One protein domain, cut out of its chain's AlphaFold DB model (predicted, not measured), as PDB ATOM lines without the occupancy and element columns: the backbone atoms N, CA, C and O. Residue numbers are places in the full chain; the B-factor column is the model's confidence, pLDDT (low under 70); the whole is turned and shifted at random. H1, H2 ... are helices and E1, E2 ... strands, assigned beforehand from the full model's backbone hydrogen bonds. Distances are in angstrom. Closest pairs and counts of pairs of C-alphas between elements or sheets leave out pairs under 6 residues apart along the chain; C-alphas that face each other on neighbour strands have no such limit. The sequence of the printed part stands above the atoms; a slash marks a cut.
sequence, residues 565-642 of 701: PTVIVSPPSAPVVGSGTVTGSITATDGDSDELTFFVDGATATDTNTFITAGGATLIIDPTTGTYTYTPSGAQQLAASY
ATOM      1  N   PRO A 565     -11.521  23.427 -45.548       79.81
ATOM      2  CA  PRO A 565     -10.282  24.076 -45.152       79.81
ATOM      3  C   PRO A 565      -9.079  23.143 -45.319       79.81
ATOM      4  O   PRO A 565      -9.049  21.996 -44.857       79.81
ATOM      5  N   THR A 566      -8.030  23.656 -45.959       78.81
ATOM      6  CA  THR A 566      -6.777  22.931 -46.196       78.81
ATOM      7  C   THR A 566      -5.848  23.081 -44.997       78.81
ATOM      8  O   THR A 566      -5.494  24.193 -44.622       78.81
ATOM      9  N   VAL A 567      -5.405  21.966 -44.405       79.75
ATOM     10  CA  VAL A 567      -4.568  21.967 -43.190       79.75
ATOM     11  C   VAL A 567      -3.189  21.357 -43.450       79.75
ATOM     12  O   VAL A 567      -3.066  20.212 -43.888       79.75
ATOM     13  N   ILE A 568      -2.138  22.105 -43.111       77.25
ATOM     14  CA  ILE A 568      -0.727  21.710 -43.181       77.25
ATOM     15  C   ILE A 568      -0.134  21.786 -41.770       77.25
ATOM     16  O   ILE A 568      -0.287  22.793 -41.087       77.25
ATOM     17  N   VAL A 569       0.574  20.746 -41.320       75.69
ATOM     18  CA  VAL A 569       1.222  20.731 -39.995       75.69
ATOM     19  C   VAL A 569       2.718  20.483 -40.123       75.69
ATOM     20  O   VAL A 569       3.155  19.494 -40.715       75.69
ATOM     21  N   SER A 570       3.501  21.379 -39.525       77.44
ATOM     22  CA  SER A 570       4.951  21.256 -39.408       77.44
ATOM     23  C   SER A 570       5.331  20.227 -38.338       77.44
ATOM     24  O   SER A 570       4.667  20.147 -37.298       77.44
ATOM     25  N   PRO A 571       6.422  19.461 -38.526       75.56
ATOM     26  CA  PRO A 571       6.939  18.591 -37.476       75.56
ATOM     27  C   PRO A 571       7.332  19.417 -36.235       75.56
ATOM     28  O   PRO A 571       7.887  20.508 -36.391       75.56
ATOM     29  N   PRO A 572       7.075  18.918 -35.012       81.00
ATOM     30  CA  PRO A 572       7.410  19.638 -33.791       81.00
ATOM     31  C   PRO A 572       8.925  19.778 -33.595       81.00
ATOM     32  O   PRO A 572       9.725  18.960 -34.061       81.00
ATOM     33  N   SER A 573       9.308  20.813 -32.854       81.75
ATOM     34  CA  SER A 573      10.669  21.057 -32.395       81.75
ATOM     35  C   SER A 573      11.142  19.991 -31.397       81.75
ATOM     36  O   SER A 573      10.361  19.229 -30.822       81.75
ATOM     37  N   ALA A 574      12.460  19.908 -31.200       78.31
ATOM     38  CA  ALA A 574      13.034  19.006 -30.208       78.31
ATOM     39  C   ALA A 574      12.638  19.448 -28.779       78.31
ATOM     40  O   ALA A 574      12.706  20.646 -28.499       78.31
ATOM     41  N   PRO A 575      12.299  18.518 -27.861       80.62
ATOM     42  CA  PRO A 575      11.892  18.869 -26.503       80.62
ATOM     43  C   PRO A 575      12.939  19.701 -25.757       80.62
ATOM     44  O   PRO A 575      14.119  19.336 -25.701       80.62
ATOM     45  N   VAL A 576      12.496  20.794 -25.135       82.50
ATOM     46  CA  VAL A 576      13.349  21.669 -24.323       82.50
ATOM     47  C   VAL A 576      13.852  20.914 -23.090       82.50
ATOM     48  O   VAL A 576      13.083  20.315 -22.333       82.50
ATOM     49  N   VAL A 577      15.168  20.947 -22.867       75.06
ATOM     50  CA  VAL A 577      15.808  20.269 -21.731       75.06
ATOM     51  C   VAL A 577      15.310  20.875 -20.417       75.06
ATOM     52  O   VAL A 577      15.463  22.067 -20.180       75.06
ATOM     53  N   GLY A 578      14.750  20.033 -19.548       76.25
ATOM     54  CA  GLY A 578      14.269  20.416 -18.218       76.25
ATOM     55  C   GLY A 578      12.763  20.676 -18.124       76.25
ATOM     56  O   GLY A 578      12.213  20.423 -17.060       76.25
ATOM     57  N   SER A 579      12.092  21.100 -19.205       77.19
ATOM     58  CA  SER A 579      10.625  21.271 -19.230       77.19
ATOM     59  C   SER A 579       9.891  20.264 -20.120       77.19
ATOM     60  O   SER A 579       8.692  20.062 -19.957       77.19
ATOM     61  N   GLY A 580      10.575  19.648 -21.091       77.88
ATOM     62  CA  GLY A 580       9.950  18.767 -22.082       77.88
ATOM     63  C   GLY A 580       9.021  19.481 -23.072       77.88
ATOM     64  O   GLY A 580       8.361  18.809 -23.860       77.88
ATOM     65  N   THR A 581       8.960  20.816 -23.044       84.62
ATOM     66  CA  THR A 581       8.127  21.631 -23.939       84.62
ATOM     67  C   THR A 581       8.524  21.409 -25.398       84.62
ATOM     68  O   THR A 581       9.715  21.398 -25.711       84.62
ATOM     69  N   VAL A 582       7.538  21.280 -26.286       85.12
ATOM     70  CA  VAL A 582       7.722  21.281 -27.748       85.12
ATOM     71  C   VAL A 582       6.853  22.357 -28.388       85.12
ATOM     72  O   VAL A 582       5.813  22.738 -27.851       85.12
ATOM     73  N   THR A 583       7.276  22.827 -29.554       85.50
ATOM     74  CA  THR A 583       6.563  23.821 -30.364       85.50
ATOM     75  C   THR A 583       6.413  23.336 -31.800       85.50
ATOM     76  O   THR A 583       7.225  22.543 -32.270       85.50
ATOM     77  N   GLY A 584       5.406  23.809 -32.524       85.31
ATOM     78  CA  GLY A 584       5.244  23.531 -33.953       85.31
ATOM     79  C   GLY A 584       4.345  24.563 -34.624       85.31
ATOM     80  O   GLY A 584       4.015  25.577 -34.014       85.31
ATOM     81  N   SER A 585       3.938  24.308 -35.869       81.25
ATOM     82  CA  SER A 585       2.919  25.116 -36.547       81.25
ATOM     83  C   SER A 585       1.875  24.259 -37.255       81.25
ATOM     84  O   SER A 585       2.164  23.155 -37.722       81.25
ATOM     85  N   ILE A 586       0.662  24.796 -37.312       81.75
ATOM     86  CA  ILE A 586      -0.508  24.324 -38.037       81.75
ATOM     87  C   ILE A 586      -0.932  25.495 -38.921       81.75
ATOM     88  O   ILE A 586      -1.472  26.479 -38.433       81.75
ATOM     89  N   THR A 587      -0.673  25.414 -40.216       77.69
ATOM     90  CA  THR A 587      -1.195  26.380 -41.182       77.69
ATOM     91  C   THR A 587      -2.480  25.799 -41.747       77.69
ATOM     92  O   THR A 587      -2.438  24.841 -42.518       77.69
ATOM     93  N   ALA A 588      -3.616  26.345 -41.325       75.44
ATOM     94  CA  ALA A 588      -4.898  26.101 -41.965       75.44
ATOM     95  C   ALA A 588      -5.209  27.287 -42.889       75.44
ATOM     96  O   ALA A 588      -5.018  28.438 -42.504       75.44
ATOM     97  N   THR A 589      -5.625  26.997 -44.116       72.81
ATOM     98  CA  THR A 589      -6.034  27.982 -45.119       72.81
ATOM     99  C   THR A 589      -7.354  27.539 -45.704       72.81
ATOM    100  O   THR A 589      -7.446  26.425 -46.234       72.81
ATOM    101  N   ASP A 590      -8.343  28.408 -45.621       73.94
ATOM    102  CA  ASP A 590      -9.641  28.194 -46.229       73.94
ATOM    103  C   ASP A 590      -9.707  28.787 -47.651       73.94
ATOM    104  O   ASP A 590      -8.923  29.683 -47.981       73.94
ATOM    105  N   GLY A 591     -10.552  28.226 -48.521       66.44
ATOM    106  CA  GLY A 591     -10.643  28.631 -49.931       66.44
ATOM    107  C   GLY A 591     -11.522  29.863 -50.162       66.44
ATOM    108  O   GLY A 591     -11.295  30.607 -51.117       66.44
ATOM    109  N   ASP A 592     -12.492  30.062 -49.277       68.69
ATOM    110  CA  ASP A 592     -13.540  31.081 -49.280       68.69
ATOM    111  C   ASP A 592     -13.354  32.089 -48.134       68.69
ATOM    112  O   ASP A 592     -14.021  33.120 -48.103       68.69
ATOM    113  N   SER A 593     -12.365  31.846 -47.268       68.25
ATOM    114  CA  SER A 593     -12.027  32.646 -46.083       68.25
ATOM    115  C   SER A 593     -13.038  32.521 -44.939       68.25
ATOM    116  O   SER A 593     -13.224  33.471 -44.179       68.25
ATOM    117  N   ASP A 594     -13.639  31.337 -44.785       68.62
ATOM    118  CA  ASP A 594     -14.441  30.985 -43.609       68.62
ATOM    119  C   ASP A 594     -13.633  31.095 -42.301       68.62
ATOM    120  O   ASP A 594     -12.417  30.863 -42.261       68.62
ATOM    121  N   GLU A 595     -14.318  31.385 -41.189       69.62
ATOM    122  CA  GLU A 595     -13.682  31.398 -39.870       69.62
ATOM    123  C   GLU A 595     -13.250  29.981 -39.440       69.62
ATOM    124  O   GLU A 595     -14.035  29.030 -39.377       69.62
ATOM    125  N   LEU A 596     -11.967  29.838 -39.104       71.75
ATOM    126  CA  LEU A 596     -11.344  28.557 -38.785       71.75
ATOM    127  C   LEU A 596     -11.401  28.236 -37.288       71.75
ATOM    128  O   LEU A 596     -10.589  28.724 -36.501       71.75
ATOM    129  N   THR A 597     -12.287  27.317 -36.888       69.12
ATOM    130  CA  THR A 597     -12.340  26.820 -35.503       69.12
ATOM    131  C   THR A 597     -11.465  25.576 -35.284       69.12
ATOM    132  O   THR A 597     -11.603  24.548 -35.961       69.12
ATOM    133  N   PHE A 598     -10.599  25.627 -34.268       70.56
ATOM    134  CA  PHE A 598      -9.730  24.517 -33.858       70.56
ATOM    135  C   PHE A 598     -10.291  23.774 -32.639       70.56
ATOM    136  O   PHE A 598     -10.636  24.380 -31.629       70.56
ATOM    137  N   PHE A 599     -10.302  22.440 -32.694       67.62
ATOM    138  CA  PHE A 599     -10.728  21.577 -31.590       67.62
ATOM    139  C   PHE A 599      -9.661  20.531 -31.252       67.62
ATOM    140  O   PHE A 599      -9.096  19.870 -32.127       67.62
ATOM    141  N   VAL A 600      -9.415  20.333 -29.956       71.75
ATOM    142  CA  VAL A 600      -8.413  19.389 -29.444       71.75
ATOM    143  C   VAL A 600      -9.111  18.211 -28.762       71.75
ATOM    144  O   VAL A 600      -9.679  18.352 -27.682       71.75
ATOM    145  N   ASP A 601      -9.058  17.030 -29.373       70.62
ATOM    146  CA  ASP A 601      -9.638  15.804 -28.814       70.62
ATOM    147  C   ASP A 601      -8.742  15.230 -27.704       70.62
ATOM    148  O   ASP A 601      -7.511  15.207 -27.810       70.62
ATOM    149  N   GLY A 602      -9.365  14.773 -26.616       69.62
ATOM    150  CA  GLY A 602      -8.674  14.376 -25.384       69.62
ATOM    151  C   GLY A 602      -8.180  15.539 -24.505       69.62
ATOM    152  O   GLY A 602      -7.449  15.298 -23.536       69.62
ATOM    153  N   ALA A 603      -8.577  16.781 -24.807       77.31
ATOM    154  CA  ALA A 603      -8.311  17.960 -23.986       77.31
ATOM    155  C   ALA A 603      -9.588  18.768 -23.703       77.31
ATOM    156  O   ALA A 603     -10.582  18.666 -24.414       77.31
ATOM    157  N   THR A 604      -9.554  19.564 -22.636       82.88
ATOM    158  CA  THR A 604     -10.604  20.524 -22.266       82.88
ATOM    159  C   THR A 604     -10.084  21.927 -22.546       82.88
ATOM    160  O   THR A 604      -8.997  22.259 -22.074       82.88
ATOM    161  N   ALA A 605     -10.821  22.740 -23.302       81.56
ATOM    162  CA  ALA A 605     -10.499  24.158 -23.449       81.56
ATOM    163  C   ALA A 605     -10.679  24.874 -22.099       81.56
ATOM    164  O   ALA A 605     -11.686  24.662 -21.421       81.56
ATOM    165  N   THR A 606      -9.703  25.687 -21.699       81.88
ATOM    166  CA  THR A 606      -9.824  26.623 -20.565       81.88
ATOM    167  C   THR A 606     -10.044  28.054 -21.030       81.88
ATOM    168  O   THR A 606     -10.701  28.815 -20.335       81.88
ATOM    169  N   ASP A 607      -9.539  28.373 -22.220       79.31
ATOM    170  CA  ASP A 607      -9.704  29.630 -22.946       79.31
ATOM    171  C   ASP A 607      -9.815  29.287 -24.443       79.31
ATOM    172  O   ASP A 607      -9.472  28.167 -24.832       79.31
ATOM    173  N   THR A 608     -10.206  30.239 -25.297       74.00
ATOM    174  CA  THR A 608     -10.363  30.065 -26.762       74.00
ATOM    175  C   THR A 608      -9.196  29.319 -27.425       74.00
ATOM    176  O   THR A 608      -9.393  28.503 -28.321       74.00
ATOM    177  N   ASN A 609      -7.982  29.572 -26.932       81.06
ATOM    178  CA  ASN A 609      -6.716  29.132 -27.515       81.06
ATOM    179  C   ASN A 609      -5.890  28.212 -26.593       81.06
ATOM    180  O   ASN A 609      -4.781  27.811 -26.958       81.06
ATOM    181  N   THR A 610      -6.405  27.878 -25.402       84.44
ATOM    182  CA  THR A 610      -5.683  27.131 -24.358       84.44
ATOM    183  C   THR A 610      -6.441  25.863 -23.991       84.44
ATOM    184  O   THR A 610      -7.603  25.906 -23.597       84.44
ATOM    185  N   PHE A 611      -5.760  24.720 -24.058       85.06
ATOM    186  CA  PHE A 611      -6.340  23.398 -23.849       85.06
ATOM    187  C   PHE A 611      -5.531  22.605 -22.817       85.06
ATOM    188  O   PHE A 611      -4.308  22.488 -22.921       85.06
ATOM    189  N   ILE A 612      -6.207  21.997 -21.842       85.06
ATOM    190  CA  ILE A 612      -5.600  21.089 -20.863       85.06
ATOM    191  C   ILE A 612      -5.967  19.646 -21.211       85.06
ATOM    192  O   ILE A 612      -7.133  19.255 -21.220       85.06
ATOM    193  N   THR A 613      -4.954  18.833 -21.501       83.19
ATOM    194  CA  THR A 613      -5.117  17.400 -21.798       83.19
ATOM    195  C   THR A 613      -5.541  16.606 -20.561       83.19
ATOM    196  O   THR A 613      -5.241  16.990 -19.430       83.19
ATOM    197  N   ALA A 614      -6.119  15.417 -20.756       75.88
ATOM    198  CA  ALA A 614      -6.407  14.487 -19.654       75.88
ATOM    199  C   ALA A 614      -5.170  14.104 -18.797       75.88
ATOM    200  O   ALA A 614      -5.321  13.687 -17.651       75.88
ATOM    201  N   GLY A 615      -3.945  14.260 -19.324       75.25
ATOM    202  CA  GLY A 615      -2.681  14.073 -18.596       75.25
ATOM    203  C   GLY A 615      -2.179  15.309 -17.829       75.25
ATOM    204  O   GLY A 615      -1.066  15.290 -17.294       75.25
ATOM    205  N   GLY A 616      -2.961  16.394 -17.806       80.62
ATOM    206  CA  GLY A 616      -2.619  17.674 -17.180       80.62
ATOM    207  C   GLY A 616      -1.614  18.525 -17.963       80.62
ATOM    208  O   GLY A 616      -1.110  19.503 -17.419       80.62
ATOM    209  N   ALA A 617      -1.267  18.143 -19.197       84.19
ATOM    210  CA  ALA A 617      -0.435  18.958 -20.083       84.19
ATOM    211  C   ALA A 617      -1.213  20.159 -20.616       84.19
ATOM    212  O   ALA A 617      -2.398  20.011 -20.924       84.19
ATOM    213  N   THR A 618      -0.528  21.279 -20.832       88.38
ATOM    214  CA  THR A 618      -1.095  22.482 -21.452       88.38
ATOM    215  C   THR A 618      -0.679  22.561 -22.919       88.38
ATOM    216  O   THR A 618       0.508  22.465 -23.235       88.38
ATOM    217  N   LEU A 619      -1.647  22.764 -23.807       85.44
ATOM    218  CA  LEU A 619      -1.463  23.093 -25.218       85.44
ATOM    219  C   LEU A 619      -2.017  24.502 -25.457       85.44
ATOM    220  O   LEU A 619      -3.165  24.765 -25.116       85.44
ATOM    221  N   ILE A 620      -1.215  25.385 -26.040       86.31
ATOM    222  CA  ILE A 620      -1.627  26.730 -26.464       86.31
ATOM    223  C   ILE A 620      -1.453  26.811 -27.979       86.31
ATOM    224  O   ILE A 620      -0.420  26.358 -28.482       86.31
ATOM    225  N   ILE A 621      -2.436  27.364 -28.689       83.12
ATOM    226  CA  ILE A 621      -2.408  27.587 -30.142       83.12
ATOM    227  C   ILE A 621      -2.566  29.089 -30.401       83.12
ATOM    228  O   ILE A 621      -3.530  29.693 -29.952       83.12
ATOM    229  N   ASP A 622      -1.631  29.697 -31.120       80.00
ATOM    230  CA  ASP A 622      -1.773  31.046 -31.664       80.00
ATOM    231  C   ASP A 622      -2.533  30.949 -33.003       80.00
ATOM    232  O   ASP A 622      -1.992  30.373 -33.952       80.00
ATOM    233  N   PRO A 623      -3.771  31.469 -33.108       70.25
ATOM    234  CA  PRO A 623      -4.576  31.370 -34.324       70.25
ATOM    235  C   PRO A 623      -4.044  32.265 -35.451       70.25
ATOM    236  O   PRO A 623      -4.233  31.944 -36.620       70.25
ATOM    237  N   THR A 624      -3.332  33.347 -35.121       70.94
ATOM    238  CA  THR A 624      -2.813  34.325 -36.087       70.94
ATOM    239  C   THR A 624      -1.570  33.800 -36.799       70.94
ATOM    240  O   THR A 624      -1.389  34.024 -37.995       70.94
ATOM    241  N   THR A 625      -0.692  33.091 -36.081       75.56
ATOM    242  CA  THR A 625       0.526  32.491 -36.666       75.56
ATOM    243  C   THR A 625       0.403  30.995 -36.948       75.56
ATOM    244  O   THR A 625       1.298  30.401 -37.556       75.56
ATOM    245  N   GLY A 626      -0.669  30.359 -36.471       74.88
ATOM    246  CA  GLY A 626      -0.837  28.909 -36.476       74.88
ATOM    247  C   GLY A 626       0.160  28.166 -35.578       74.88
ATOM    248  O   GLY A 626       0.243  26.937 -35.629       74.88
ATOM    249  N   THR A 627       0.990  28.862 -34.794       83.69
ATOM    250  CA  THR A 627       2.000  28.201 -33.959       83.69
ATOM    251  C   THR A 627       1.369  27.582 -32.719       83.69
ATOM    252  O   THR A 627       0.418  28.109 -32.157       83.69
ATOM    253  N   TYR A 628       1.889  26.440 -32.271       87.44
ATOM    254  CA  TYR A 628       1.430  25.804 -31.039       87.44
ATOM    255  C   TYR A 628       2.586  25.509 -30.091       87.44
ATOM    256  O   TYR A 628       3.702  25.205 -30.517       87.44
ATOM    257  N   THR A 629       2.294  25.554 -28.792       87.38
ATOM    258  CA  THR A 629       3.207  25.190 -27.705       87.38
ATOM    259  C   THR A 629       2.553  24.126 -26.835       87.38
ATOM    260  O   THR A 629       1.506  24.367 -26.241       87.38
ATOM    261  N   TYR A 630       3.186  22.960 -26.722       88.12
ATOM    262  CA  TYR A 630       2.779  21.886 -25.818       88.12
ATOM    263  C   TYR A 630       3.766  21.783 -24.653       88.12
ATOM    264  O   TYR A 630       4.956  21.539 -24.859       88.12
ATOM    265  N   THR A 631       3.267  21.926 -23.426       88.56
ATOM    266  CA  THR A 631       4.038  21.778 -22.186       88.56
ATOM    267  C   THR A 631       3.521  20.570 -21.397       88.56
ATOM    268  O   THR A 631       2.390  20.614 -20.903       88.56
ATOM    269  N   PRO A 632       4.314  19.489 -21.254       84.81
ATOM    270  CA  PRO A 632       3.908  18.310 -20.493       84.81
ATOM    271  C   PRO A 632       3.802  18.621 -18.996       84.81
ATOM    272  O   PRO A 632       4.592  19.394 -18.449       84.81
ATOM    273  N   SER A 633       2.867  17.969 -18.308       85.25
ATOM    274  CA  SER A 633       2.703  18.103 -16.859       85.25
ATOM    275  C   SER A 633       3.903  17.539 -16.096       85.25
ATOM    276  O   SER A 633       4.608  16.650 -16.579       85.25
ATOM    277  N   GLY A 634       4.118  17.987 -14.855       81.50
ATOM    278  CA  GLY A 634       5.182  17.437 -14.002       81.50
ATOM    279  C   GLY A 634       5.067  15.919 -13.787       81.50
ATOM    280  O   GLY A 634       6.080  15.233 -13.662       81.50
ATOM    281  N   ALA A 635       3.846  15.370 -13.825       78.12
ATOM    282  CA  ALA A 635       3.608  13.929 -13.769       78.12
ATOM    283  C   ALA A 635       4.066  13.211 -15.053       78.12
ATOM    284  O   ALA A 635       4.695  12.158 -14.967       78.12
ATOM    285  N   GLN A 636       3.816  13.792 -16.232       78.12
ATOM    286  CA  GLN A 636       4.297  13.259 -17.513       78.12
ATOM    287  C   GLN A 636       5.820  13.385 -17.654       78.12
ATOM    288  O   GLN A 636       6.470  12.442 -18.092       78.12
ATOM    289  N   GLN A 637       6.415  14.502 -17.225       76.50
ATOM    290  CA  GLN A 637       7.873  14.677 -17.204       76.50
ATOM    291  C   GLN A 637       8.552  13.646 -16.284       76.50
ATOM    292  O   GLN A 637       9.580  13.068 -16.639       76.50
ATOM    293  N   LEU A 638       7.952  13.360 -15.121       75.75
ATOM    294  CA  LEU A 638       8.422  12.301 -14.230       75.75
ATOM    295  C   LEU A 638       8.244  10.909 -14.863       75.75
ATOM    296  O   LEU A 638       9.173  10.104 -14.798       75.75
ATOM    297  N   ALA A 639       7.115  10.641 -15.531       71.69
ATOM    298  CA  ALA A 639       6.880   9.392 -16.260       71.69
ATOM    299  C   ALA A 639       7.938   9.148 -17.359       71.69
ATOM    300  O   ALA A 639       8.532   8.070 -17.421       71.69
ATOM    301  N   ALA A 640       8.262  10.186 -18.134       68.44
ATOM    302  CA  ALA A 640       9.309  10.183 -19.156       68.44
ATOM    303  C   ALA A 640      10.721   9.911 -18.599       68.44
ATOM    304  O   ALA A 640      11.603   9.460 -19.331       68.44
ATOM    305  N   SER A 641      10.954  10.173 -17.307       67.94
ATOM    306  CA  SER A 641      12.267  10.013 -16.666       67.94
ATOM    307  C   SER A 641      12.587   8.581 -16.208       67.94
ATOM    308  O   SER A 641      13.735   8.291 -15.853       67.94
ATOM    309  N   TYR A 642      11.611   7.663 -16.205       68.94
ATOM    310  CA  TYR A 642      11.834   6.291 -15.742       68.94
ATOM    311  C   TYR A 642      12.687   5.464 -16.715       68.94
ATOM    312  O   TYR A 642      12.565   5.547 -17.932       68.94
TER     313      TYR A 642
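This is residues 565 to 642 of the 701 residues of an uncharacterized protein of Gordonia pseudoamarae (UniProt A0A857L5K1). One antiparallel sheet of six strands curls like part of a barrel that stays open, with E3 running along the open side from near the end of E2 to near E5, and the short helix H1 lying off the sheet beyond the end of E7. The printed part has 78 residues, with seven named strands and then one named helix, in the order E1 E2 E3 E4 E5 E6 E7 H1. The sheet's order is E1 - E2 - E7 - E6 - E5 - E4, and the class is mostly strand. The whole is only just loose, close to compact, with a radius of gyration of the C-alphas of 13.9 A, and only just elongated, spanning 48 by 24 by 16 A.

E2, residues 582 to 589, is the longest strand, 23.1 A from first to last C-alpha. E1, residues 566 to 569, measures 10.4 A and begins with C-alpha 566 at (-6.777, 22.931, -46.196). E7, residues 627 to 631, is 13.6 A long; E6, residues 618 to 621, 10.2 A; E5, residues 610 to 613, 10.1 A; and E4, residues 603 to 607, 11.8 A. E3, residues 596 to 601, is 16.3 A long. H1, residues 634 to 640, is 9.8 A long and ends with C-alpha 640 at (9.309, 10.183, -19.156).

The sheet is strongly twisted, and E1 and E4 are its edge strands. Pairing on E2 is staggered: residues 582 to 585 pair with E7 and residues 586 to 589 with E1. E1 and E2 form a hairpin, with N 568 and O 587 2.8 A apart, within hydrogen-bond range. E2 and E7 are antiparallel at 148 degrees, with N 584 and O 628 3.0 A apart. E4, E5, E6 and E7 form a meander, each strand the antiparallel neighbour of the one before. In it, N 629 and O 620 of E7 and E6 are 2.8 A apart, N 611 and O 619 of E5 and E6 2.8 A, and N 604 and O 612 of E4 and E5 2.8 A. E3 pairs with no named strand; its closest C-alphas to E5 are those of Val 600 and Phe 611, 7.2 A apart. H1 is not on the sheet, and every O i to N i+4 pair in it is within hydrogen-bond range.

The two C-alphas farthest apart are those of Asp 592 and Tyr 642, at 48.8 A. The printed part has no cut. The link from E1 to E2, residues 570 to 581, is long. Mean pLDDT of the printed part is 78.1; residues 591 to 595, 597, 599, 602 and 640 to 642 are under 70.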